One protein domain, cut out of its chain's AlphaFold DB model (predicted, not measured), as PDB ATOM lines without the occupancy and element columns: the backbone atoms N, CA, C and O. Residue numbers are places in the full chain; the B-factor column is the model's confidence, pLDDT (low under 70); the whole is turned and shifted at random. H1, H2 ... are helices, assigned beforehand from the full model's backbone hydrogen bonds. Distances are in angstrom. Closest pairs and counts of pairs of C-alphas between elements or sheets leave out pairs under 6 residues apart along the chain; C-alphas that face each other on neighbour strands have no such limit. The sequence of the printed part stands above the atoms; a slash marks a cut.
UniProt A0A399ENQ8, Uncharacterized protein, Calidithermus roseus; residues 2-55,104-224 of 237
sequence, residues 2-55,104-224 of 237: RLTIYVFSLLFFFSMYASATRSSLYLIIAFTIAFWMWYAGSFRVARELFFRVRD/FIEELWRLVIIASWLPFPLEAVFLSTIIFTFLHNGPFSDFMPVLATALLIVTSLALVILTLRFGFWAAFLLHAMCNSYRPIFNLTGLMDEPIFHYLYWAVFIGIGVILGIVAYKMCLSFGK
ATOM      1  N   ARG A   2     -47.557  30.084  43.664       53.81
ATOM      2  CA  ARG A   2     -47.043  28.937  42.867       53.81
ATOM      3  C   ARG A   2     -48.140  28.085  42.210       53.81
ATOM      4  O   ARG A   2     -48.034  27.762  41.041       53.81
ATOM      5  N   LEU A   3     -49.231  27.800  42.925       56.56
ATOM      6  CA  LEU A   3     -50.371  27.063  42.366       56.56
ATOM      7  C   LEU A   3     -51.049  27.812  41.208       56.56
ATOM      8  O   LEU A   3     -51.282  27.221  40.168       56.56
ATOM      9  N   THR A   4     -51.320  29.112  41.358       60.81
ATOM     10  CA  THR A   4     -51.891  29.957  40.293       60.81
ATOM     11  C   THR A   4     -50.999  29.946  39.059       60.81
ATOM     12  O   THR A   4     -51.465  29.753  37.947       60.81
ATOM     13  N   ILE A   5     -49.698  30.078  39.287       56.31
ATOM     14  CA  ILE A   5     -48.653  30.031  38.276       56.31
ATOM     15  C   ILE A   5     -48.673  28.669  37.529       56.31
ATOM     16  O   ILE A   5     -48.718  28.645  36.299       56.31
ATOM     17  N   TYR A   6     -48.753  27.536  38.240       57.56
ATOM     18  CA  TYR A   6     -48.894  26.211  37.617       57.56
ATOM     19  C   TYR A   6     -50.226  26.026  36.884       57.56
ATOM     20  O   TYR A   6     -50.233  25.467  35.794       57.56
ATOM     21  N   VAL A   7     -51.336  26.521  37.435       61.28
ATOM     22  CA  VAL A   7     -52.661  26.459  36.802       61.28
ATOM     23  C   VAL A   7     -52.676  27.256  35.498       61.28
ATOM     24  O   VAL A   7     -53.183  26.757  34.503       61.28
ATOM     25  N   PHE A   8     -52.064  28.442  35.452       59.12
ATOM     26  CA  PHE A   8     -51.947  29.213  34.212       59.12
ATOM     27  C   PHE A   8     -51.027  28.540  33.188       59.12
ATOM     28  O   PHE A   8     -51.387  28.504  32.017       59.12
ATOM     29  N   SER A   9     -49.904  27.939  33.601       53.34
ATOM     30  CA  SER A   9     -49.076  27.115  32.699       53.34
ATOM     31  C   SER A   9     -49.808  25.882  32.181       53.34
ATOM     32  O   SER A   9     -49.623  25.491  31.034       53.34
ATOM     33  N   LEU A  10     -50.654  25.273  33.008       57.97
ATOM     34  CA  LEU A  10     -51.461  24.126  32.625       57.97
ATOM     35  C   LEU A  10     -52.561  24.545  31.639       57.97
ATOM     36  O   LEU A  10     -52.713  23.912  30.600       57.97
ATOM     37  N   LEU A  11     -53.272  25.645  31.908       60.44
ATOM     38  CA  LEU A  11     -54.257  26.237  30.994       60.44
ATOM     39  C   LEU A  11     -53.610  26.662  29.671       60.44
ATOM     40  O   LEU A  11     -54.183  26.435  28.609       60.44
ATOM     41  N   PHE A  12     -52.400  27.215  29.727       57.62
ATOM     42  CA  PHE A  12     -51.572  27.524  28.566       57.62
ATOM     43  C   PHE A  12     -51.267  26.259  27.754       57.62
ATOM     44  O   PHE A  12     -51.495  26.226  26.546       57.62
ATOM     45  N   PHE A  13     -50.799  25.199  28.416       53.22
ATOM     46  CA  PHE A  13     -50.443  23.934  27.774       53.22
ATOM     47  C   PHE A  13     -51.668  23.245  27.156       53.22
ATOM     48  O   PHE A  13     -51.619  22.799  26.013       53.22
ATOM     49  N   PHE A  14     -52.804  23.237  27.858       55.62
ATOM     50  CA  PHE A  14     -54.069  22.735  27.318       55.62
ATOM     51  C   PHE A  14     -54.597  23.592  26.163       55.62
ATOM     52  O   PHE A  14     -55.144  23.041  25.212       55.62
ATOM     53  N   SER A  15     -54.398  24.911  26.192       54.06
ATOM     54  CA  SER A  15     -54.785  25.801  25.086       54.06
ATOM     55  C   SER A  15     -53.914  25.594  23.843       54.06
ATOM     56  O   SER A  15     -54.428  25.659  22.729       54.06
ATOM     57  N   MET A  16     -52.624  25.281  24.023       50.66
ATOM     58  CA  MET A  16     -51.739  24.819  22.940       50.66
ATOM     59  C   MET A  16     -52.208  23.482  22.358       50.66
ATOM     60  O   MET A  16     -52.127  23.271  21.151       50.66
ATOM     61  N   TYR A  17     -52.703  22.584  23.212       52.00
ATOM     62  CA  TYR A  17     -53.152  21.248  22.821       52.00
ATOM     63  C   TYR A  17     -54.513  21.249  22.113       52.00
ATOM     64  O   TYR A  17     -54.717  20.501  21.161       52.00
ATOM     65  N   ALA A  18     -55.447  22.097  22.547       49.56
ATOM     66  CA  ALA A  18     -56.827  22.089  22.065       49.56
ATOM     67  C   ALA A  18     -56.977  22.511  20.590       49.56
ATOM     68  O   ALA A  18     -58.023  22.272  19.991       49.56
ATOM     69  N   SER A  19     -55.958  23.136  19.990       45.56
ATOM     70  CA  SER A  19     -55.938  23.478  18.566       45.56
ATOM     71  C   SER A  19     -54.521  23.894  18.160       45.56
ATOM     72  O   SER A  19     -53.999  24.864  18.689       45.56
ATOM     73  N   ALA A  20     -53.884  23.229  17.196       49.59
ATOM     74  CA  ALA A  20     -52.570  23.626  16.665       49.59
ATOM     75  C   ALA A  20     -52.693  24.658  15.519       49.59
ATOM     76  O   ALA A  20     -52.011  24.569  14.501       49.59
ATOM     77  N   THR A  21     -53.622  25.613  15.636       55.00
ATOM     78  CA  THR A  21     -53.862  26.642  14.609       55.00
ATOM     79  C   THR A  21     -53.256  27.989  15.010       55.00
ATOM     80  O   THR A  21     -52.995  28.253  16.182       55.00
ATOM     81  N   ARG A  22     -53.071  28.898  14.039       52.38
ATOM     82  CA  ARG A  22     -52.623  30.283  14.304       52.38
ATOM     83  C   ARG A  22     -53.528  31.017  15.302       52.38
ATOM     84  O   ARG A  22     -53.049  31.863  16.048       52.38
ATOM     85  N   SER A  23     -54.816  30.680  15.348       52.78
ATOM     86  CA  SER A  23     -55.782  31.243  16.301       52.78
ATOM     87  C   SER A  23     -55.434  30.902  17.751       52.78
ATOM     88  O   SER A  23     -55.612  31.722  18.649       52.78
ATOM     89  N   SER A  24     -54.872  29.721  17.976       53.09
ATOM     90  CA  SER A  24     -54.436  29.260  19.289       53.09
ATOM     91  C   SER A  24     -53.203  30.009  19.759       53.09
ATOM     92  O   SER A  24     -53.147  30.374  20.924       53.09
ATOM     93  N   LEU A  25     -52.267  30.322  18.852       53.72
ATOM     94  CA  LEU A  25     -51.106  31.168  19.150       53.72
ATOM     95  C   LEU A  25     -51.543  32.539  19.686       53.72
ATOM     96  O   LEU A  25     -50.999  33.014  20.679       53.72
ATOM     97  N   TYR A  26     -52.568  33.158  19.094       58.41
ATOM     98  CA  TYR A  26     -53.105  34.426  19.600       58.41
ATOM     99  C   TYR A  26     -53.804  34.277  20.952       58.41
ATOM    100  O   TYR A  26     -53.645  35.141  21.814       58.41
ATOM    101  N   LEU A  27     -54.527  33.175  21.169       61.12
ATOM    102  CA  LEU A  27     -55.147  32.868  22.461       61.12
ATOM    103  C   LEU A  27     -54.084  32.675  23.558       61.12
ATOM    104  O   LEU A  27     -54.200  33.208  24.657       61.12
ATOM    105  N   ILE A  28     -53.010  31.968  23.222       56.34
ATOM    106  CA  ILE A  28     -51.815  31.735  24.036       56.34
ATOM    107  C   ILE A  28     -51.132  33.055  24.413       56.34
ATOM    108  O   ILE A  28     -50.821  33.290  25.586       56.34
ATOM    109  N   ILE A  29     -50.918  33.930  23.429       58.47
ATOM    110  CA  ILE A  29     -50.361  35.268  23.639       58.47
ATOM    111  C   ILE A  29     -51.280  36.065  24.569       58.47
ATOM    112  O   ILE A  29     -50.801  36.640  25.544       58.47
ATOM    113  N   ALA A  30     -52.595  36.037  24.339       61.62
ATOM    114  CA  ALA A  30     -53.568  36.740  25.167       61.62
ATOM    115  C   ALA A  30     -53.573  36.242  26.622       61.62
ATOM    116  O   ALA A  30     -53.539  37.061  27.539       61.62
ATOM    117  N   PHE A  31     -53.533  34.926  26.860       62.75
ATOM    118  CA  PHE A  31     -53.435  34.359  28.211       62.75
ATOM    119  C   PHE A  31     -52.121  34.722  28.903       62.75
ATOM    120  O   PHE A  31     -52.111  35.036  30.094       62.75
ATOM    121  N   THR A  32     -51.018  34.726  28.155       57.81
ATOM    122  CA  THR A  32     -49.694  35.078  28.680       57.81
ATOM    123  C   THR A  32     -49.622  36.560  29.047       57.81
ATOM    124  O   THR A  32     -49.129  36.896  30.121       57.81
ATOM    125  N   ILE A  33     -50.185  37.443  28.215       59.94
ATOM    126  CA  ILE A  33     -50.306  38.881  28.496       59.94
ATOM    127  C   ILE A  33     -51.256  39.130  29.674       59.94
ATOM    128  O   ILE A  33     -50.923  39.911  30.558       59.94
ATOM    129  N   ALA A  34     -52.405  38.456  29.743       62.41
ATOM    130  CA  ALA A  34     -53.346  38.610  30.854       62.41
ATOM    131  C   ALA A  34     -52.714  38.197  32.195       62.41
ATOM    132  O   ALA A  34     -52.838  38.900  33.198       62.41
ATOM    133  N   PHE A  35     -51.969  37.091  32.199       60.81
ATOM    134  CA  PHE A  35     -51.206  36.642  33.359       60.81
ATOM    135  C   PHE A  35     -50.075  37.615  33.729       60.81
ATOM    136  O   PHE A  35     -49.867  37.919  34.904       60.81
ATOM    137  N   TRP A  36     -49.384  38.159  32.726       59.22
ATOM    138  CA  TRP A  36     -48.361  39.191  32.895       59.22
ATOM    139  C   TRP A  36     -48.913  40.482  33.502       59.22
ATOM    140  O   TRP A  36     -48.309  41.037  34.419       59.22
ATOM    141  N   MET A  37     -50.085  40.929  33.043       59.06
ATOM    142  CA  MET A  37     -50.780  42.102  33.575       59.06
ATOM    143  C   MET A  37     -51.242  41.899  35.024       59.06
ATOM    144  O   MET A  37     -51.320  42.863  35.780       59.06
ATOM    145  N   TRP A  38     -51.514  40.657  35.432       63.97
ATOM    146  CA  TRP A  38     -51.915  40.334  36.800       63.97
ATOM    147  C   TRP A  38     -50.741  40.343  37.798       63.97
ATOM    148  O   TRP A  38     -50.935  40.662  38.972       63.97
ATOM    149  N   TYR A  39     -49.511  40.047  37.362       62.19
ATOM    150  CA  TYR A  39     -48.344  39.993  38.249       62.19
ATOM    151  C   TYR A  39     -47.472  41.259  38.139       62.19
ATOM    152  O   TYR A  39     -46.524  41.330  37.358       62.19
ATOM    153  N   ALA A  40     -47.747  42.262  38.983       59.28
ATOM    154  CA  ALA A  40     -47.050  43.560  38.982       59.28
ATOM    155  C   ALA A  40     -45.508  43.464  39.104       59.28
ATOM    156  O   ALA A  40     -44.784  44.302  38.561       59.28
ATOM    157  N   GLY A  41     -44.988  42.417  39.761       60.41
ATOM    158  CA  GLY A  41     -43.549  42.130  39.826       60.41
ATOM    159  C   GLY A  41     -42.930  41.778  38.464       60.41
ATOM    160  O   GLY A  41     -41.803  42.190  38.184       60.41
ATOM    161  N   SER A  42     -43.682  41.105  37.586       69.19
ATOM    162  CA  SER A  42     -43.254  40.721  36.230       69.19
ATOM    163  C   SER A  42     -43.131  41.930  35.336       69.19
ATOM    164  O   SER A  42     -42.241  41.972  34.497       69.19
ATOM    165  N   PHE A  43     -44.029  42.907  35.481       72.94
ATOM    166  CA  PHE A  43     -44.040  44.078  34.613       72.94
ATOM    167  C   PHE A  43     -42.743  44.880  34.754       72.94
ATOM    168  O   PHE A  43     -42.117  45.241  33.757       72.94
ATOM    169  N   ARG A  44     -42.276  45.089  35.992       76.12
ATOM    170  CA  ARG A  44     -40.998  45.766  36.255       76.12
ATOM    171  C   ARG A  44     -39.816  45.002  35.654       76.12
ATOM    172  O   ARG A  44     -38.977  45.614  35.001       76.12
ATOM    173  N   VAL A  45     -39.764  43.686  35.864       79.00
ATOM    174  CA  VAL A  45     -38.680  42.818  35.370       79.00
ATOM    175  C   VAL A  45     -38.677  42.746  33.840       79.00
ATOM    176  O   VAL A  45     -37.627  42.883  33.221       79.00
ATOM    177  N   ALA A  46     -39.847  42.590  33.221       78.69
ATOM    178  CA  ALA A  46     -40.000  42.574  31.771       78.69
ATOM    179  C   ALA A  46     -39.593  43.913  31.158       78.69
ATOM    180  O   ALA A  46     -38.876  43.923  30.166       78.69
ATOM    181  N   ARG A  47     -39.980  45.037  31.771       78.12
ATOM    182  CA  ARG A  47     -39.540  46.367  31.339       78.12
ATOM    183  C   ARG A  47     -38.020  46.500  31.412       78.12
ATOM    184  O   ARG A  47     -37.412  46.959  30.454       78.12
ATOM    185  N   GLU A  48     -37.408  46.074  32.514       82.06
ATOM    186  CA  GLU A  48     -35.949  46.118  32.669       82.06
ATOM    187  C   GLU A  48     -35.246  45.280  31.596       82.06
ATOM    188  O   GLU A  48     -34.330  45.759  30.943       82.06
ATOM    189  N   LEU A  49     -35.710  44.053  31.354       81.94
ATOM    190  CA  LEU A  49     -35.164  43.177  30.316       81.94
ATOM    191  C   LEU A  49     -35.431  43.705  28.895       81.94
ATOM    192  O   LEU A  49     -34.585  43.544  28.015       81.94
ATOM    193  N   PHE A  50     -36.568  44.362  28.660       81.19
ATOM    194  CA  PHE A  50     -36.905  44.966  27.369       81.19
ATOM    195  C   PHE A  50     -36.007  46.168  27.048       81.19
ATOM    196  O   PHE A  50     -35.546  46.314  25.918       81.19
ATOM    197  N   PHE A  51     -35.707  46.995  28.053       77.19
ATOM    198  CA  PHE A  51     -34.908  48.219  27.917       77.19
ATOM    199  C   PHE A  51     -33.475  48.090  28.466       77.19
ATOM    200  O   PHE A  51     -32.806  49.102  28.688       77.19
ATOM    201  N   ARG A  52     -32.984  46.860  28.689       74.12
ATOM    202  CA  ARG A  52     -31.671  46.593  29.312       74.12
ATOM    203  C   ARG A  52     -30.523  47.214  28.521       74.12
ATOM    204  O   ARG A  52     -29.618  47.817  29.096       74.12
ATOM    205  N   VAL A  53     -30.584  47.107  27.196       66.25
ATOM    206  CA  VAL A  53     -29.800  47.949  26.289       66.25
ATOM    207  C   VAL A  53     -30.585  49.247  26.146       66.25
ATOM    208  O   VAL A  53     -31.578  49.306  25.429       66.25
ATOM    209  N   ARG A  54     -30.163  50.270  26.897       56.69
ATOM    210  CA  ARG A  54     -30.877  51.552  27.073       56.69
ATOM    211  C   ARG A  54     -31.048  52.380  25.804       56.69
ATOM    212  O   ARG A  54     -31.673  53.434  25.843       56.69
ATOM    213  N   ASP A  55     -30.478  51.934  24.700       48.81
ATOM    214  CA  ASP A  55     -30.385  52.722  23.499       48.81
ATOM    215  C   ASP A  55     -31.356  52.169  22.455       48.81
ATOM    216  O   ASP A  55     -31.074  51.203  21.743       48.81
ATOM    217  N   PHE A 104     -40.310  38.340  16.654       76.00
ATOM    218  CA  PHE A 104     -40.597  39.429  17.590       76.00
ATOM    219  C   PHE A 104     -41.658  39.021  18.615       76.00
ATOM    220  O   PHE A 104     -41.469  39.204  19.817       76.00
ATOM    221  N   ILE A 105     -42.764  38.445  18.140       73.31
ATOM    222  CA  ILE A 105     -43.865  37.983  18.989       73.31
ATOM    223  C   ILE A 105     -43.399  36.837  19.899       73.31
ATOM    224  O   ILE A 105     -43.717  36.826  21.090       73.31
ATOM    225  N   GLU A 106     -42.621  35.898  19.365       79.19
ATOM    226  CA  GLU A 106     -42.090  34.760  20.119       79.19
ATOM    227  C   GLU A 106     -41.105  35.201  21.207       79.19
ATOM    228  O   GLU A 106     -41.197  34.744  22.348       79.19
ATOM    229  N   GLU A 107     -40.220  36.157  20.926       83.94
ATOM    230  CA  GLU A 107     -39.327  36.693  21.955       83.94
ATOM    231  C   GLU A 107     -40.065  37.568  22.974       83.94
ATOM    232  O   GLU A 107     -39.678  37.606  24.145       83.94
ATOM    233  N   LEU A 108     -41.157  38.235  22.581       78.06
ATOM    234  CA  LEU A 108     -41.971  39.021  23.511       78.06
ATOM    235  C   LEU A 108     -42.656  38.089  24.512       78.06
ATOM    236  O   LEU A 108     -42.693  38.359  25.713       78.06
ATOM    237  N   TRP A 109     -43.135  36.947  24.030       76.19
ATOM    238  CA  TRP A 109     -43.655  35.884  24.876       76.19
ATOM    239  C   TRP A 109     -42.566  35.294  25.795       76.19
ATOM    240  O   TRP A 109     -42.794  35.148  27.001       76.19
ATOM    241  N   ARG A 110     -41.360  35.027  25.277       83.38
ATOM    242  CA  ARG A 110     -40.233  34.509  26.077       83.38
ATOM    243  C   ARG A 110     -39.877  35.456  27.218       83.38
ATOM    244  O   ARG A 110     -39.696  35.019  28.356       83.38
ATOM    245  N   LEU A 111     -39.820  36.751  26.920       83.31
ATOM    246  CA  LEU A 111     -39.603  37.811  27.897       83.31
ATOM    247  C   LEU A 111     -40.641  37.751  29.023       83.31
ATOM    248  O   LEU A 111     -40.275  37.823  30.198       83.31
ATOM    249  N   VAL A 112     -41.920  37.588  28.674       78.25
ATOM    250  CA  VAL A 112     -43.006  37.483  29.654       78.25
ATOM    251  C   VAL A 112     -42.837  36.255  30.551       78.25
ATOM    252  O   VAL A 112     -43.002  36.372  31.770       78.25
ATOM    253  N   ILE A 113     -42.474  35.097  29.992       77.38
ATOM    254  CA  ILE A 113     -42.212  33.895  30.795       77.38
ATOM    255  C   ILE A 113     -41.038  34.112  31.735       77.38
ATOM    256  O   ILE A 113     -41.181  33.907  32.938       77.38
ATOM    257  N   ILE A 114     -39.897  34.565  31.222       82.88
ATOM    258  CA  ILE A 114     -38.705  34.776  32.048       82.88
ATOM    259  C   ILE A 114     -39.012  35.761  33.180       82.88
ATOM    260  O   ILE A 114     -38.677  35.494  34.330       82.88
ATOM    261  N   ALA A 115     -39.701  36.863  32.880       79.56
ATOM    262  CA  ALA A 115     -40.056  37.859  33.882       79.56
ATOM    263  C   ALA A 115     -41.018  37.320  34.953       79.56
ATOM    264  O   ALA A 115     -40.882  37.670  36.124       79.56
ATOM    265  N   SER A 116     -41.959  36.453  34.567       75.00
ATOM    266  CA  SER A 116     -42.975  35.906  35.481       75.00
ATOM    267  C   SER A 116     -42.512  34.718  36.301       75.00
ATOM    268  O   SER A 116     -43.073  34.438  37.360       75.00
ATOM    269  N   TRP A 117     -41.462  34.050  35.840       74.31
ATOM    270  CA  TRP A 117     -40.917  32.861  36.476       74.31
ATOM    271  C   TRP A 117     -39.513  33.081  37.028       74.31
ATOM    272  O   TRP A 117     -38.899  32.133  37.496       74.31
ATOM    273  N   LEU A 118     -39.011  34.318  37.050       78.94
ATOM    274  CA  LEU A 118     -37.685  34.632  37.582       78.94
ATOM    275  C   LEU A 118     -37.432  34.105  39.016       78.94
ATOM    276  O   LEU A 118     -36.332  33.607  39.257       78.94
ATOM    277  N   PRO A 119     -38.410  34.119  39.953       74.06
ATOM    278  CA  PRO A 119     -38.245  33.506  41.279       74.06
ATOM    279  C   PRO A 119     -38.078  31.975  41.256       74.06
ATOM    280  O   PRO A 119     -37.708  31.378  42.266       74.06
ATOM    281  N   PHE A 120     -38.357  31.343  40.113       77.81
ATOM    282  CA  PHE A 120     -38.284  29.905  39.849       77.81
ATOM    283  C   PHE A 120     -37.412  29.644  38.601       77.81
ATOM    284  O   PHE A 120     -37.922  29.318  37.527       77.81
ATOM    285  N   PRO A 121     -36.080  29.829  38.702       76.00
ATOM    286  CA  PRO A 121     -35.157  29.804  37.564       76.00
ATOM    287  C   PRO A 121     -35.229  28.550  36.697       76.00
ATOM    288  O   PRO A 121     -35.075  28.637  35.480       76.00
ATOM    289  N   LEU A 122     -35.441  27.387  37.317       74.88
ATOM    290  CA  LEU A 122     -35.516  26.115  36.610       74.88
ATOM    291  C   LEU A 122     -36.783  26.060  35.753       74.88
ATOM    292  O   LEU A 122     -36.710  25.742  34.569       74.88
ATOM    293  N   GLU A 123     -37.918  26.466  36.313       76.50
ATOM    294  CA  GLU A 123     -39.200  26.553  35.629       76.50
ATOM    295  C   GLU A 123     -39.201  27.626  34.534       76.50
ATOM    296  O   GLU A 123     -39.734  27.378  33.455       76.50
ATOM    297  N   ALA A 124     -38.555  28.776  34.748       76.38
ATOM    298  CA  ALA A 124     -38.416  29.815  33.724       76.38
ATOM    299  C   ALA A 124     -37.672  29.304  32.481       76.38
ATOM    300  O   ALA A 124     -38.122  29.506  31.348       76.38
ATOM    301  N   VAL A 125     -36.543  28.616  32.683       82.25
ATOM    302  CA  VAL A 125     -35.737  28.038  31.595       82.25
ATOM    303  C   VAL A 125     -36.479  26.879  30.929       82.25
ATOM    304  O   VAL A 125     -36.532  26.803  29.701       82.25
ATOM    305  N   PHE A 126     -37.095  26.003  31.724       77.38
ATOM    306  CA  PHE A 126     -37.825  24.837  31.235       77.38
ATOM    307  C   PHE A 126     -39.052  25.231  30.406       77.38
ATOM    308  O   PHE A 126     -39.177  24.797  29.263       77.38
ATOM    309  N   LEU A 127     -39.922  26.099  30.932       76.62
ATOM    310  CA  LEU A 127     -41.151  26.520  30.253       76.62
ATOM    311  C   LEU A 127     -40.854  27.321  28.987       76.62
ATOM    312  O   LEU A 127     -41.444  27.040  27.946       76.62
ATOM    313  N   SER A 128     -39.908  28.267  29.044       80.94
ATOM    314  CA  SER A 128     -39.513  29.031  27.852       80.94
ATOM    315  C   SER A 128     -38.966  28.125  26.744       80.94
ATOM    316  O   SER A 128     -39.248  28.354  25.571       80.94
ATOM    317  N   THR A 129     -38.246  27.062  27.107       83.50
ATOM    318  CA  THR A 129     -37.632  26.131  26.152       83.50
ATOM    319  C   THR A 129     -38.602  25.123  25.573       83.50
ATOM    320  O   THR A 129     -38.631  24.910  24.358       83.50
ATOM    321  N   ILE A 130     -39.433  24.527  26.416       77.88
ATOM    322  CA  ILE A 130     -40.393  23.520  25.982       77.88
ATOM    323  C   ILE A 130     -41.469  24.129  25.104       77.88
ATOM    324  O   ILE A 130     -41.761  23.593  24.040       77.88
ATOM    325  N   ILE A 131     -42.030  25.263  25.513       74.81
ATOM    326  CA  ILE A 131     -43.098  25.885  24.740       74.81
ATOM    327  C   ILE A 131     -42.558  26.378  23.393       74.81
ATOM    328  O   ILE A 131     -43.196  26.127  22.377       74.81
ATOM    329  N   PHE A 132     -41.363  26.980  23.355       81.44
ATOM    330  CA  PHE A 132     -40.714  27.352  22.095       81.44
ATOM    331  C   PHE A 132     -40.555  26.151  21.152       81.44
ATOM    332  O   PHE A 132     -40.879  26.235  19.968       81.44
ATOM    333  N   THR A 133     -40.111  25.016  21.693       77.50
ATOM    334  CA  THR A 133     -39.927  23.776  20.932       77.50
ATOM    335  C   THR A 133     -41.261  23.236  20.403       77.50
ATOM    336  O   THR A 133     -41.359  22.891  19.228       77.50
ATOM    337  N   PHE A 134     -42.313  23.222  21.229       71.44
ATOM    338  CA  PHE A 134     -43.653  22.788  20.818       71.44
ATOM    339  C   PHE A 134     -44.292  23.710  19.774       71.44
ATOM    340  O   PHE A 134     -44.959  23.216  18.867       71.44
ATOM    341  N   LEU A 135     -44.073  25.026  19.865       71.56
ATOM    342  CA  LEU A 135     -44.574  25.995  18.883       71.56
ATOM    343  C   LEU A 135     -44.020  25.730  17.478       71.56
ATOM    344  O   LEU A 135     -44.738  25.886  16.494       71.56
ATOM    345  N   HIS A 136     -42.763  25.297  17.392       73.75
ATOM    346  CA  HIS A 136     -42.071  25.096  16.121       73.75
ATOM    347  C   HIS A 136     -42.238  23.691  15.537       73.75
ATOM    348  O   HIS A 136     -42.145  23.535  14.320       73.75
ATOM    349  N   ASN A 137     -42.494  22.684  16.375       67.19
ATOM    350  CA  ASN A 137     -42.619  21.291  15.935       67.19
ATOM    351  C   ASN A 137     -44.060  20.764  15.912       67.19
ATOM    352  O   ASN A 137     -44.306  19.697  15.351       67.19
ATOM    353  N   GLY A 138     -45.019  21.476  16.511       57.22
ATOM    354  CA  GLY A 138     -46.322  20.896  16.828       57.22
ATOM    355  C   GLY A 138     -46.198  19.736  17.835       57.22
ATOM    356  O   GLY A 138     -45.097  19.285  18.153       57.22
ATOM    357  N   PRO A 139     -47.314  19.248  18.399       48.72
ATOM    358  CA  PRO A 139     -47.251  18.212  19.425       48.72
ATOM    359  C   PRO A 139     -46.829  16.835  18.883       48.72
ATOM    360  O   PRO A 139     -46.182  16.101  19.619       48.72
ATOM    361  N   PHE A 140     -47.127  16.495  17.623       49.09
ATOM    362  CA  PHE A 140     -46.820  15.186  17.025       49.09
ATOM    363  C   PHE A 140     -46.822  15.259  15.490       49.09
ATOM    364  O   PHE A 140     -47.749  14.786  14.842       49.09
ATOM    365  N   SER A 141     -45.822  15.882  14.867       46.25
ATOM    366  CA  SER A 141     -45.586  15.592  13.447       46.25
ATOM    367  C   SER A 141     -44.879  14.238  13.372       46.25
ATOM    368  O   SER A 141     -43.739  14.131  13.832       46.25
ATOM    369  N   ASP A 142     -45.546  13.230  12.816       43.25
ATOM    370  CA  ASP A 142     -45.179  11.804  12.879       43.25
ATOM    371  C   ASP A 142     -43.758  11.440  12.396       43.25
ATOM    372  O   ASP A 142     -43.319  10.310  12.575       43.25
ATOM    373  N   PHE A 143     -43.004  12.383  11.828       43.50
ATOM    374  CA  PHE A 143     -41.643  12.180  11.330       43.50
ATOM    375  C   PHE A 143     -40.747  13.426  11.473       43.50
ATOM    376  O   PHE A 143     -39.911  13.689  10.609       43.50
ATOM    377  N   MET A 144     -40.881  14.230  12.538       51.31
ATOM    378  CA  MET A 144     -39.854  15.259  12.781       51.31
ATOM    379  C   MET A 144     -38.573  14.601  13.312       51.31
ATOM    380  O   MET A 144     -38.620  13.918  14.340       51.31
ATOM    381  N   PRO A 145     -37.417  14.802  12.649       62.28
ATOM    382  CA  PRO A 145     -36.161  14.247  13.115       62.28
ATOM    383  C   PRO A 145     -35.871  14.875  14.470       62.28
ATOM    384  O   PRO A 145     -35.814  16.093  14.601       62.28
ATOM    385  N   VAL A 146     -35.683  14.048  15.489       66.50
ATOM    386  CA  VAL A 146     -35.410  14.461  16.873       66.50
ATOM    387  C   VAL A 146     -34.254  15.478  16.974       66.50
ATOM    388  O   VAL A 146     -34.189  16.287  17.895       66.50
ATOM    389  N   LEU A 147     -33.390  15.515  15.961       68.75
ATOM    390  CA  LEU A 147     -32.363  16.527  15.759       68.75
ATOM    391  C   LEU A 147     -32.904  17.961  15.584       68.75
ATOM    392  O   LEU A 147     -32.323  18.895  16.129       68.75
ATOM    393  N   ALA A 148     -34.034  18.155  14.900       72.12
ATOM    394  CA  ALA A 148     -34.722  19.446  14.827       72.12
ATOM    395  C   ALA A 148     -35.207  19.894  16.215       72.12
ATOM    396  O   ALA A 148     -35.032  21.051  16.588       72.12
ATOM    397  N   THR A 149     -35.735  18.968  17.022       76.75
ATOM    398  CA  THR A 149     -36.103  19.224  18.425       76.75
ATOM    399  C   THR A 149     -34.884  19.620  19.260       76.75
ATOM    400  O   THR A 149     -34.931  20.618  19.975       76.75
ATOM    401  N   ALA A 150     -33.770  18.893  19.144       75.88
ATOM    402  CA  ALA A 150     -32.533  19.210  19.859       75.88
ATOM    403  C   ALA A 150     -31.973  20.591  19.467       75.88
ATOM    404  O   ALA A 150     -31.567  21.367  20.336       75.88
ATOM    405  N   LEU A 151     -32.018  20.936  18.176       78.19
ATOM    406  CA  LEU A 151     -31.624  22.252  17.675       78.19
ATOM    407  C   LEU A 151     -32.516  23.367  18.237       78.19
ATOM    408  O   LEU A 151     -31.999  24.405  18.654       78.19
ATOM    409  N   LEU A 152     -33.835  23.163  18.286       83.06
ATOM    410  CA  LEU A 152     -34.777  24.129  18.862       83.06
ATOM    411  C   LEU A 152     -34.552  24.324  20.363       83.06
ATOM    412  O   LEU A 152     -34.577  25.461  20.834       83.06
ATOM    413  N   ILE A 153     -34.252  23.248  21.098       84.19
ATOM    414  CA  ILE A 153     -33.892  23.317  22.520       84.19
ATOM    415  C   ILE A 153     -32.630  24.167  22.705       84.19
ATOM    416  O   ILE A 153     -32.639  25.123  23.480       84.19
ATOM    417  N   VAL A 154     -31.556  23.866  21.970       86.19
ATOM    418  CA  VAL A 154     -30.285  24.606  22.063       86.19
ATOM    419  C   VAL A 154     -30.455  26.071  21.666       86.19
ATOM    420  O   VAL A 154     -29.981  26.959  22.379       86.19
ATOM    421  N   THR A 155     -31.188  26.333  20.583       86.62
ATOM    422  CA  THR A 155     -31.498  27.693  20.122       86.62
ATOM    423  C   THR A 155     -32.274  28.453  21.192       86.62
ATOM    424  O   THR A 155     -31.891  29.556  21.571       86.62
ATOM    425  N   SER A 156     -33.312  27.841  21.764       90.50
ATOM    426  CA  SER A 156     -34.098  28.456  22.829       90.50
ATOM    427  C   SER A 156     -33.262  28.796  24.060       90.50
ATOM    428  O   SER A 156     -33.388  29.892  24.606       90.50
ATOM    429  N   LEU A 157     -32.388  27.888  24.498       90.38
ATOM    430  CA  LEU A 157     -31.516  28.131  25.648       90.38
ATOM    431  C   LEU A 157     -30.552  29.297  25.389       90.38
ATOM    432  O   LEU A 157     -30.357  30.136  26.271       90.38
ATOM    433  N   ALA A 158     -30.004  29.401  24.175       86.00
ATOM    434  CA  ALA A 158     -29.188  30.545  23.774       86.00
ATOM    435  C   ALA A 158     -29.987  31.862  23.819       86.00
ATOM    436  O   ALA A 158     -29.499  32.862  24.347       86.00
ATOM    437  N   LEU A 159     -31.235  31.854  23.343       90.56
ATOM    438  CA  LEU A 159     -32.127  33.019  23.380       90.56
ATOM    439  C   LEU A 159     -32.490  33.438  24.812       90.56
ATOM    440  O   LEU A 159     -32.498  34.631  25.123       90.56
ATOM    441  N   VAL A 160     -32.706  32.482  25.722       89.56
ATOM    442  CA  VAL A 160     -32.903  32.758  27.158       89.56
ATOM    443  C   VAL A 160     -31.670  33.435  27.757       89.56
ATOM    444  O   VAL A 160     -31.796  34.462  28.429       89.56
ATOM    445  N   ILE A 161     -30.473  32.910  27.477       87.12
ATOM    446  CA  ILE A 161     -29.201  33.495  27.932       87.12
ATOM    447  C   ILE A 161     -29.048  34.926  27.413       87.12
ATOM    448  O   ILE A 161     -28.729  35.826  28.193       87.12
ATOM    449  N   LEU A 162     -29.297  35.160  26.121       85.62
ATOM    450  CA  LEU A 162     -29.213  36.498  25.531       85.62
ATOM    451  C   LEU A 162     -30.232  37.456  26.143       85.62
ATOM    452  O   LEU A 162     -29.861  38.577  26.487       85.62
ATOM    453  N   THR A 163     -31.468  37.002  26.354       88.69
ATOM    454  CA  THR A 163     -32.515  37.807  26.994       88.69
ATOM    455  C   THR A 163     -32.075  38.236  28.389       88.69
ATOM    456  O   THR A 163     -32.129  39.416  28.729       88.69
ATOM    457  N   LEU A 164     -31.568  37.300  29.193       85.19
ATOM    458  CA  LEU A 164     -31.107  37.582  30.552       85.19
ATOM    459  C   LEU A 164     -29.837  38.432  30.584       85.19
ATOM    460  O   LEU A 164     -29.658  39.196  31.524       85.19
ATOM    461  N   ARG A 165     -28.935  38.305  29.605       82.56
ATOM    462  CA  ARG A 165     -27.639  39.001  29.620       82.56
ATOM    463  C   ARG A 165     -27.705  40.396  29.012       82.56
ATOM    464  O   ARG A 165     -27.166  41.345  29.576       82.56
ATOM    465  N   PHE A 166     -28.340  40.489  27.853       80.56
ATOM    466  CA  PHE A 166     -28.320  41.650  26.968       80.56
ATOM    467  C   PHE A 166     -29.724  42.198  26.691       80.56
ATOM    468  O   PHE A 166     -29.858  43.248  26.075       80.56
ATOM    469  N   GLY A 167     -30.775  41.544  27.186       84.50
ATOM    470  CA  GLY A 167     -32.151  42.001  27.030       84.50
ATOM    471  C   GLY A 167     -32.839  41.488  25.767       84.50
ATOM    472  O   GLY A 167     -32.270  40.749  24.963       84.50
ATOM    473  N   PHE A 168     -34.096  41.902  25.615       86.69
ATOM    474  CA  PHE A 168     -35.015  41.456  24.563       86.69
ATOM    475  C   PHE A 168     -34.439  41.607  23.147       86.69
ATOM    476  O   PHE A 168     -34.452  40.657  22.371       86.69
ATOM    477  N   TRP A 169     -33.885  42.779  22.819       80.50
ATOM    478  CA  TRP A 169     -33.448  43.096  21.455       80.50
ATOM    479  C   TRP A 169     -32.321  42.197  20.941       80.50
ATOM    480  O   TRP A 169     -32.281  41.887  19.753       80.50
ATOM    481  N   ALA A 170     -31.429  41.743  21.827       82.31
ATOM    482  CA  ALA A 170     -30.349  40.833  21.457       82.31
ATOM    483  C   ALA A 170     -30.875  39.427  21.128       82.31
ATOM    484  O   ALA A 170     -30.446  38.820  20.148       82.31
ATOM    485  N   ALA A 171     -31.818  38.925  21.930       86.69
ATOM    486  CA  ALA A 171     -32.462  37.642  21.675       86.69
ATOM    487  C   ALA A 171     -33.318  37.702  20.399       86.69
ATOM    488  O   ALA A 171     -33.167  36.855  19.523       86.69
ATOM    489  N   PHE A 172     -34.115  38.763  20.238       85.06
ATOM    490  CA  PHE A 172     -34.888  39.019  19.022       85.06
ATOM    491  C   PHE A 172     -34.019  39.025  17.766       85.06
ATOM    492  O   PHE A 172     -34.347  38.334  16.803       85.06
ATOM    493  N   LEU A 173     -32.893  39.740  17.781       80.31
ATOM    494  CA  LEU A 173     -31.996  39.782  16.633       80.31
ATOM    495  C   LEU A 173     -31.456  38.394  16.281       80.31
ATOM    496  O   LEU A 173     -31.514  38.006  15.115       80.31
ATOM    497  N   LEU A 174     -30.939  37.647  17.267       82.69
ATOM    498  CA  LEU A 174     -30.423  36.303  17.002       82.69
ATOM    499  C   LEU A 174     -31.527  35.414  16.425       82.69
ATOM    500  O   LEU A 174     -31.298  34.720  15.440       82.69
ATOM    501  N   HIS A 175     -32.725  35.466  17.001       85.75
ATOM    502  CA  HIS A 175     -33.853  34.664  16.553       85.75
ATOM    503  C   HIS A 175     -34.263  35.009  15.109       85.75
ATOM    504  O   HIS A 175     -34.396  34.123  14.262       85.75
ATOM    505  N   ALA A 176     -34.373  36.298  14.794       77.56
ATOM    506  CA  ALA A 176     -34.678  36.772  13.451       77.56
ATOM    507  C   ALA A 176     -33.594  36.341  12.439       77.56
ATOM    508  O   ALA A 176     -33.912  35.874  11.339       77.56
ATOM    509  N   MET A 177     -32.311  36.413  12.824       70.69
ATOM    510  CA  MET A 177     -31.195  35.906  12.016       70.69
ATOM    511  C   MET A 177     -31.307  34.393  11.795       70.69
ATOM    512  O   MET A 177     -31.268  33.952  10.648       70.69
ATOM    513  N   CYS A 178     -31.503  33.598  12.849       74.44
ATOM    514  CA  CYS A 178     -31.654  32.144  12.747       74.44
ATOM    515  C   CYS A 178     -32.756  31.755  11.756       74.44
ATOM    516  O   CYS A 178     -32.527  30.902  10.895       74.44
ATOM    517  N   ASN A 179     -33.912  32.421  11.809       72.38
ATOM    518  CA  ASN A 179     -34.999  32.136  10.876       72.38
ATOM    519  C   ASN A 179     -34.648  32.578   9.444       72.38
ATOM    520  O   ASN A 179     -34.936  31.839   8.505       72.38
ATOM    521  N   SER A 180     -33.962  33.712   9.269       62.62
ATOM    522  CA  SER A 180     -33.565  34.231   7.947       62.62
ATOM    523  C   SER A 180     -32.515  33.377   7.234       62.62
ATOM    524  O   SER A 180     -32.549  33.256   6.012       62.62
ATOM    525  N   TYR A 181     -31.586  32.770   7.978       62.09
ATOM    526  CA  TYR A 181     -30.519  31.946   7.402       62.09
ATOM    527  C   TYR A 181     -30.877  30.457   7.291       62.09
ATOM    528  O   TYR A 181     -30.194  29.720   6.578       62.09
ATOM    529  N   ARG A 182     -31.957  30.001   7.940       62.12
ATOM    530  CA  ARG A 182     -32.422  28.603   7.886       62.12
ATOM    531  C   ARG A 182     -32.557  28.038   6.457       62.12
ATOM    532  O   ARG A 182     -32.147  26.897   6.272       62.12
ATOM    533  N   PRO A 183     -33.073  28.771   5.447       54.53
ATOM    534  CA  PRO A 183     -33.173  28.256   4.077       54.53
ATOM    535  C   PRO A 183     -31.819  28.118   3.365       54.53
ATOM    536  O   PRO A 183     -31.691  27.327   2.437       54.53
ATOM    537  N   ILE A 184     -30.818  28.902   3.779       50.81
ATOM    538  CA  ILE A 184     -29.497  28.981   3.135       50.81
ATOM    539  C   ILE A 184     -28.604  27.837   3.618       50.81
ATOM    540  O   ILE A 184     -27.869  27.237   2.836       50.81
ATOM    541  N   PHE A 185     -28.709  27.489   4.900       50.50
ATOM    542  CA  PHE A 185     -28.054  26.318   5.469       50.50
ATOM    543  C   PHE A 185     -28.874  25.061   5.165       50.50
ATOM    544  O   PHE A 185     -29.500  24.477   6.050       50.50
ATOM    545  N   ASN A 186     -28.880  24.636   3.899       48.44
ATOM    546  CA  ASN A 186     -29.458  23.355   3.504       48.44
ATOM    547  C   ASN A 186     -28.560  22.200   3.992       48.44
ATOM    548  O   ASN A 186     -27.816  21.593   3.229       48.44
ATOM    549  N   LEU A 187     -28.605  21.932   5.299       52.19
ATOM    550  CA  LEU A 187     -27.824  20.891   5.979       52.19
ATOM    551  C   LEU A 187     -28.338  19.472   5.699       52.19
ATOM    552  O   LEU A 187     -27.744  18.513   6.179       52.19
ATOM    553  N   THR A 188     -29.425  19.327   4.937       53.59
ATOM    554  CA  THR A 188     -30.064  18.032   4.659       53.59
ATOM    555  C   THR A 188     -29.081  17.014   4.077       53.59
ATOM    556  O   THR A 188     -29.034  15.898   4.576       53.59
ATOM    557  N   GLY A 189     -28.202  17.417   3.152       54.69
ATOM    558  CA  GLY A 189     -27.221  16.508   2.535       54.69
ATOM    559  C   GLY A 189     -26.038  16.083   3.419       54.69
ATOM    560  O   GLY A 189     -25.319  15.161   3.056       54.69
ATOM    561  N   LEU A 190     -25.811  16.725   4.572       51.97
ATOM    562  CA  LEU A 190     -24.760  16.330   5.530       51.97
ATOM    563  C   LEU A 190     -25.260  15.309   6.566       51.97
ATOM    564  O   LEU A 190     -24.457  14.731   7.296       51.97
ATOM    565  N   MET A 191     -26.579  15.111   6.666       53.97
ATOM    566  CA  MET A 191     -27.210  14.312   7.726       53.97
ATOM    567  C   MET A 191     -27.641  12.915   7.269       53.97
ATOM    568  O   MET A 191     -28.161  12.155   8.085       53.97
ATOM    569  N   ASP A 192     -27.392  12.576   6.003       60.69
ATOM    570  CA  ASP A 192     -27.680  11.257   5.426       60.69
ATOM    571  C   ASP A 192     -26.711  10.172   5.931       60.69
ATOM    572  O   ASP A 192     -27.001   8.978   5.863       60.69
ATOM    573  N   GLU A 193     -25.572  10.573   6.501       65.56
ATOM    574  CA  GLU A 193     -24.596   9.661   7.086       65.56
ATOM    575  C   GLU A 193     -24.852   9.422   8.594       65.56
ATOM    576  O   GLU A 193     -24.772  10.359   9.402       65.56
ATOM    577  N   PRO A 194     -25.078   8.163   9.033       69.31
ATOM    578  CA  PRO A 194     -25.423   7.845  10.424       69.31
ATOM    579  C   PRO A 194     -24.383   8.299  11.455       69.31
ATOM    580  O   PRO A 194     -24.734   8.673  12.571       69.31
ATOM    581  N   ILE A 195     -23.094   8.285  11.102       73.00
ATOM    582  CA  ILE A 195     -22.022   8.676  12.026       73.00
ATOM    583  C   ILE A 195     -22.053  10.173  12.337       73.00
ATOM    584  O   ILE A 195     -21.934  10.567  13.499       73.00
ATOM    585  N   PHE A 196     -22.298  11.002  11.321       63.25
ATOM    586  CA  PHE A 196     -22.488  12.432  11.508       63.25
ATOM    587  C   PHE A 196     -23.767  12.688  12.300       63.25
ATOM    588  O   PHE A 196     -23.740  13.505  13.217       63.25
ATOM    589  N   HIS A 197     -24.833  11.915  12.068       65.81
ATOM    590  CA  HIS A 197     -26.050  11.984  12.876       65.81
ATOM    591  C   HIS A 197     -25.760  11.798  14.380       65.81
ATOM    592  O   HIS A 197     -26.082  12.679  15.178       65.81
ATOM    593  N   TYR A 198     -25.089  10.712  14.786       68.12
ATOM    594  CA  TYR A 198     -24.768  10.462  16.202       68.12
ATOM    595  C   TYR A 198     -23.799  11.490  16.801       68.12
ATOM    596  O   TYR A 198     -23.956  11.880  17.963       68.12
ATOM    597  N   LEU A 199     -22.820  11.956  16.021       71.69
ATOM    598  CA  LEU A 199     -21.876  12.979  16.468       71.69
ATOM    599  C   LEU A 199     -22.582  14.318  16.717       71.69
ATOM    600  O   LEU A 199     -22.407  14.914  17.780       71.69
ATOM    601  N   TYR A 200     -23.428  14.758  15.781       70.38
ATOM    602  CA  TYR A 200     -24.252  15.955  15.950       70.38
ATOM    603  C   TYR A 200     -25.127  15.843  17.197       70.38
ATOM    604  O   TYR A 200     -25.200  16.783  17.985       70.38
ATOM    605  N   TRP A 201     -25.724  14.681  17.434       70.00
ATOM    606  CA  TRP A 201     -26.521  14.420  18.627       70.00
ATOM    607  C   TRP A 201     -25.752  14.575  19.938       70.00
ATOM    608  O   TRP A 201     -26.205  15.295  20.830       70.00
ATOM    609  N   ALA A 202     -24.591  13.930  20.060       71.00
ATOM    610  CA  ALA A 202     -23.766  14.032  21.261       71.00
ATOM    611  C   ALA A 202     -23.358  15.492  21.531       71.00
ATOM    612  O   ALA A 202     -23.406  15.957  22.673       71.00
ATOM    613  N   VAL A 203     -23.034  16.231  20.467       76.69
ATOM    614  CA  VAL A 203     -22.681  17.651  20.534       76.69
ATOM    615  C   VAL A 203     -23.882  18.507  20.946       76.69
ATOM    616  O   VAL A 203     -23.755  19.303  21.874       76.69
ATOM    617  N   PHE A 204     -25.058  18.337  20.334       78.31
ATOM    618  CA  PHE A 204     -26.254  19.116  20.674       78.31
ATOM    619  C   PHE A 204     -26.754  18.836  22.094       78.31
ATOM    620  O   PHE A 204     -27.140  19.778  22.787       78.31
ATOM    621  N   ILE A 205     -26.698  17.586  22.570       76.44
ATOM    622  CA  ILE A 205     -27.012  17.259  23.971       76.44
ATOM    623  C   ILE A 205     -25.999  17.931  24.903       76.44
ATOM    624  O   ILE A 205     -26.399  18.600  25.856       76.44
ATOM    625  N   GLY A 206     -24.699  17.795  24.622       75.06
ATOM    626  CA  GLY A 206     -23.643  18.401  25.435       75.06
ATOM    627  C   GLY A 206     -23.780  19.922  25.523       75.06
ATOM    628  O   GLY A 206     -23.793  20.486  26.618       75.06
ATOM    629  N   ILE A 207     -23.972  20.584  24.380       83.94
ATOM    630  CA  ILE A 207     -24.222  22.029  24.306       83.94
ATOM    631  C   ILE A 207     -25.521  22.385  25.036       83.94
ATOM    632  O   ILE A 207     -25.528  23.332  25.818       83.94
ATOM    633  N   GLY A 208     -26.600  21.626  24.844       80.00
ATOM    634  CA  GLY A 208     -27.881  21.852  25.515       80.00
ATOM    635  C   GLY A 208     -27.768  21.804  27.036       80.00
ATOM    636  O   GLY A 208     -28.259  22.703  27.715       80.00
ATOM    637  N   VAL A 209     -27.050  20.821  27.583       82.25
ATOM    638  CA  VAL A 209     -26.790  20.730  29.030       82.25
ATOM    639  C   VAL A 209     -25.980  21.933  29.516       82.25
ATOM    640  O   VAL A 209     -26.354  22.562  30.509       82.25
ATOM    641  N   ILE A 210     -24.904  22.300  28.810       87.75
ATOM    642  CA  ILE A 210     -24.058  23.447  29.177       87.75
ATOM    643  C   ILE A 210     -24.877  24.743  29.170       87.75
ATOM    644  O   ILE A 210     -24.867  25.484  30.156       87.75
ATOM    645  N   LEU A 211     -25.621  25.009  28.095       86.44
ATOM    646  CA  LEU A 211     -26.459  26.201  27.987       86.44
ATOM    647  C   LEU A 211     -27.592  26.189  29.020       86.44
ATOM    648  O   LEU A 211     -27.888  27.234  29.588       86.44
ATOM    649  N   GLY A 212     -28.168  25.029  29.342       80.06
ATOM    650  CA  GLY A 212     -29.157  24.889  30.411       80.06
ATOM    651  C   GLY A 212     -28.604  25.302  31.777       80.06
ATOM    652  O   GLY A 212     -29.227  26.095  32.488       80.06
ATOM    653  N   ILE A 213     -27.393  24.844  32.115       85.31
ATOM    654  CA  ILE A 213     -26.697  25.236  33.352       85.31
ATOM    655  C   ILE A 213     -26.422  26.745  33.366       85.31
ATOM    656  O   ILE A 213     -26.625  27.401  34.393       85.31
ATOM    657  N   VAL A 214     -25.957  27.309  32.247       88.50
ATOM    658  CA  VAL A 214     -25.672  28.748  32.135       88.50
ATOM    659  C   VAL A 214     -26.955  29.566  32.283       88.50
ATOM    660  O   VAL A 214     -26.992  30.475  33.111       88.50
ATOM    661  N   ALA A 215     -28.018  29.216  31.558       84.31
ATOM    662  CA  ALA A 215     -29.316  29.882  31.629       84.31
ATOM    663  C   ALA A 215     -29.876  29.870  33.060       84.31
ATOM    664  O   ALA A 215     -30.270  30.913  33.583       84.31
ATOM    665  N   TYR A 216     -29.816  28.717  33.734       86.94
ATOM    666  CA  TYR A 216     -30.240  28.576  35.128       86.94
ATOM    667  C   TYR A 216     -29.452  29.495  36.076       86.94
ATOM    668  O   TYR A 216     -30.044  30.244  36.859       86.94
ATOM    669  N   LYS A 217     -28.115  29.487  35.983       87.88
ATOM    670  CA  LYS A 217     -27.253  30.358  36.803       87.88
ATOM    671  C   LYS A 217     -27.521  31.841  36.545       87.88
ATOM    672  O   LYS A 217     -27.493  32.635  37.485       87.88
ATOM    673  N   MET A 218     -27.803  32.214  35.300       86.62
ATOM    674  CA  MET A 218     -28.134  33.590  34.937       86.62
ATOM    675  C   MET A 218     -29.487  34.029  35.492       86.62
ATOM    676  O   MET A 218     -29.567  35.121  36.054       86.62
ATOM    677  N   CYS A 219     -30.515  33.178  35.424       86.75
ATOM    678  CA  CYS A 219     -31.799  33.440  36.078       86.75
ATOM    679  C   CYS A 219     -31.618  33.660  37.589       86.75
ATOM    680  O   CYS A 219     -32.152  34.623  38.133       86.75
ATOM    681  N   LEU A 220     -30.821  32.817  38.259       86.12
ATOM    682  CA  LEU A 220     -30.521  32.970  39.689       86.12
ATOM    683  C   LEU A 220     -29.816  34.293  40.015       86.12
ATOM    684  O   LEU A 220     -30.205  34.969  40.967       86.12
ATOM    685  N   SER A 221     -28.772  34.655  39.261       87.56
ATOM    686  CA  SER A 221     -28.044  35.918  39.469       87.56
ATOM    687  C   SER A 221     -28.972  37.111  39.282       87.56
ATOM    688  O   SER A 221     -29.042  37.991  40.137       87.56
ATOM    689  N   PHE A 222     -29.745  37.096  38.197       85.00
ATOM    690  CA  PHE A 222     -30.635  38.192  37.857       85.00
ATOM    691  C   PHE A 222     -31.790  38.342  38.858       85.00
ATOM    692  O   PHE A 222     -32.119  39.459  39.248       85.00
ATOM    693  N   GLY A 223     -32.361  37.235  39.349       81.56
ATOM    694  CA  GLY A 223     -33.352  37.259  40.429       81.56
ATOM    695  C   GLY A 223     -32.835  37.976  41.679       81.56
ATOM    696  O   GLY A 223     -33.492  38.885  42.185       81.56
ATOM    697  N   LYS A 224     -31.607  37.654  42.107       85.38
ATOM    698  CA  LYS A 224     -30.954  38.310  43.254       85.38
ATOM    699  C   LYS A 224     -30.692  39.799  43.011       85.38
ATOM    700  O   LYS A 224     -30.916  40.614  43.904       85.38
TER     701      LYS A 224
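Overview. This is residues 2 to 55 and 104 to 224 of the 237 residues of an uncharacterized protein of Calidithermus roseus (UniProt A0A399ENQ8). Three helical hairpins stand one after another in a bundle: H4-H5 in the middle, H1-H2 on one side, and H6-H7 on the other, with the long helix H9 running alongside H6. H3 crosses one end of this body, and residues 179 to 190, which include short H8, stick out as a free loop. The printed part has 175 residues, 145 of them in nine named helices, H1 to H9 in chain order, with no named strand; the class is all helix. It is compact, with a radius of gyration of the C-alphas of 16.6 A and spans of 52 by 36 by 29 A.

Arrangement. H1, residues 2 to 17, and H2, residues 22 to 38, form a hairpin at a shallow tilt of 12 degrees; their closest C-alphas, Phe 12 and Ile 28, are 6.2 A apart. H3, residues 40 to 50, only just touches H2, only at the corner, with 3 pairs of C-alphas within 8 A. H4, residues 104 to 117, touches H3 at Ser 42 and Ser 116, 4.9 A between C-alphas, and touches residues 29 to 36 of H2, closest at C-alphas 36 and 112, 6.5 A. H5, residues 121 to 137, makes a hairpin with H4, closest at C-alphas 117 and 124, 4.8 A; it is near H1. H6, residues 146 to 166, touches H5 at a steep tilt of 47 degrees, closest at C-alphas 129 and 156, 5.4 A. H7, residues 168 to 181, makes a hairpin with H6, closest at C-alphas 159 and 171, 4.9 A. H8, residues 187 to 190, touches no helix. H9, residues 194 to 224, touches H6 the same way at a shallow tilt of 27 degrees, closest at C-alphas 154 and 208, 5.0 A. H4 and H6 are the hub, touching five helices each. Every O i to N i+4 pair is within hydrogen-bond range in H1, H2, H4, H5, H6, H7 and H9; H3 has 6 of 7, and H8 is too short for one.

Along the chain. H1 begins at C-alpha 2, (-47.043, 28.937, 42.867). H6 is 29.9 A long. H9, the longest at 45.1 A, ends at C-alpha 224, (-30.954, 38.310, 43.254).

Size, cuts and confidence. The farthest C-alphas, Ala 40 and Glu 193, are 51.7 A apart. Residues 56 to 103 are not printed; C-alphas 55 and 104 are 17.8 A apart across this cut. Of the links printed whole, none is long. Mean pLDDT of the printed part is 70.6, with residues 2 to 42, 53 to 55, 137 to 147, 180 to 194 and 196 to 198 under 70.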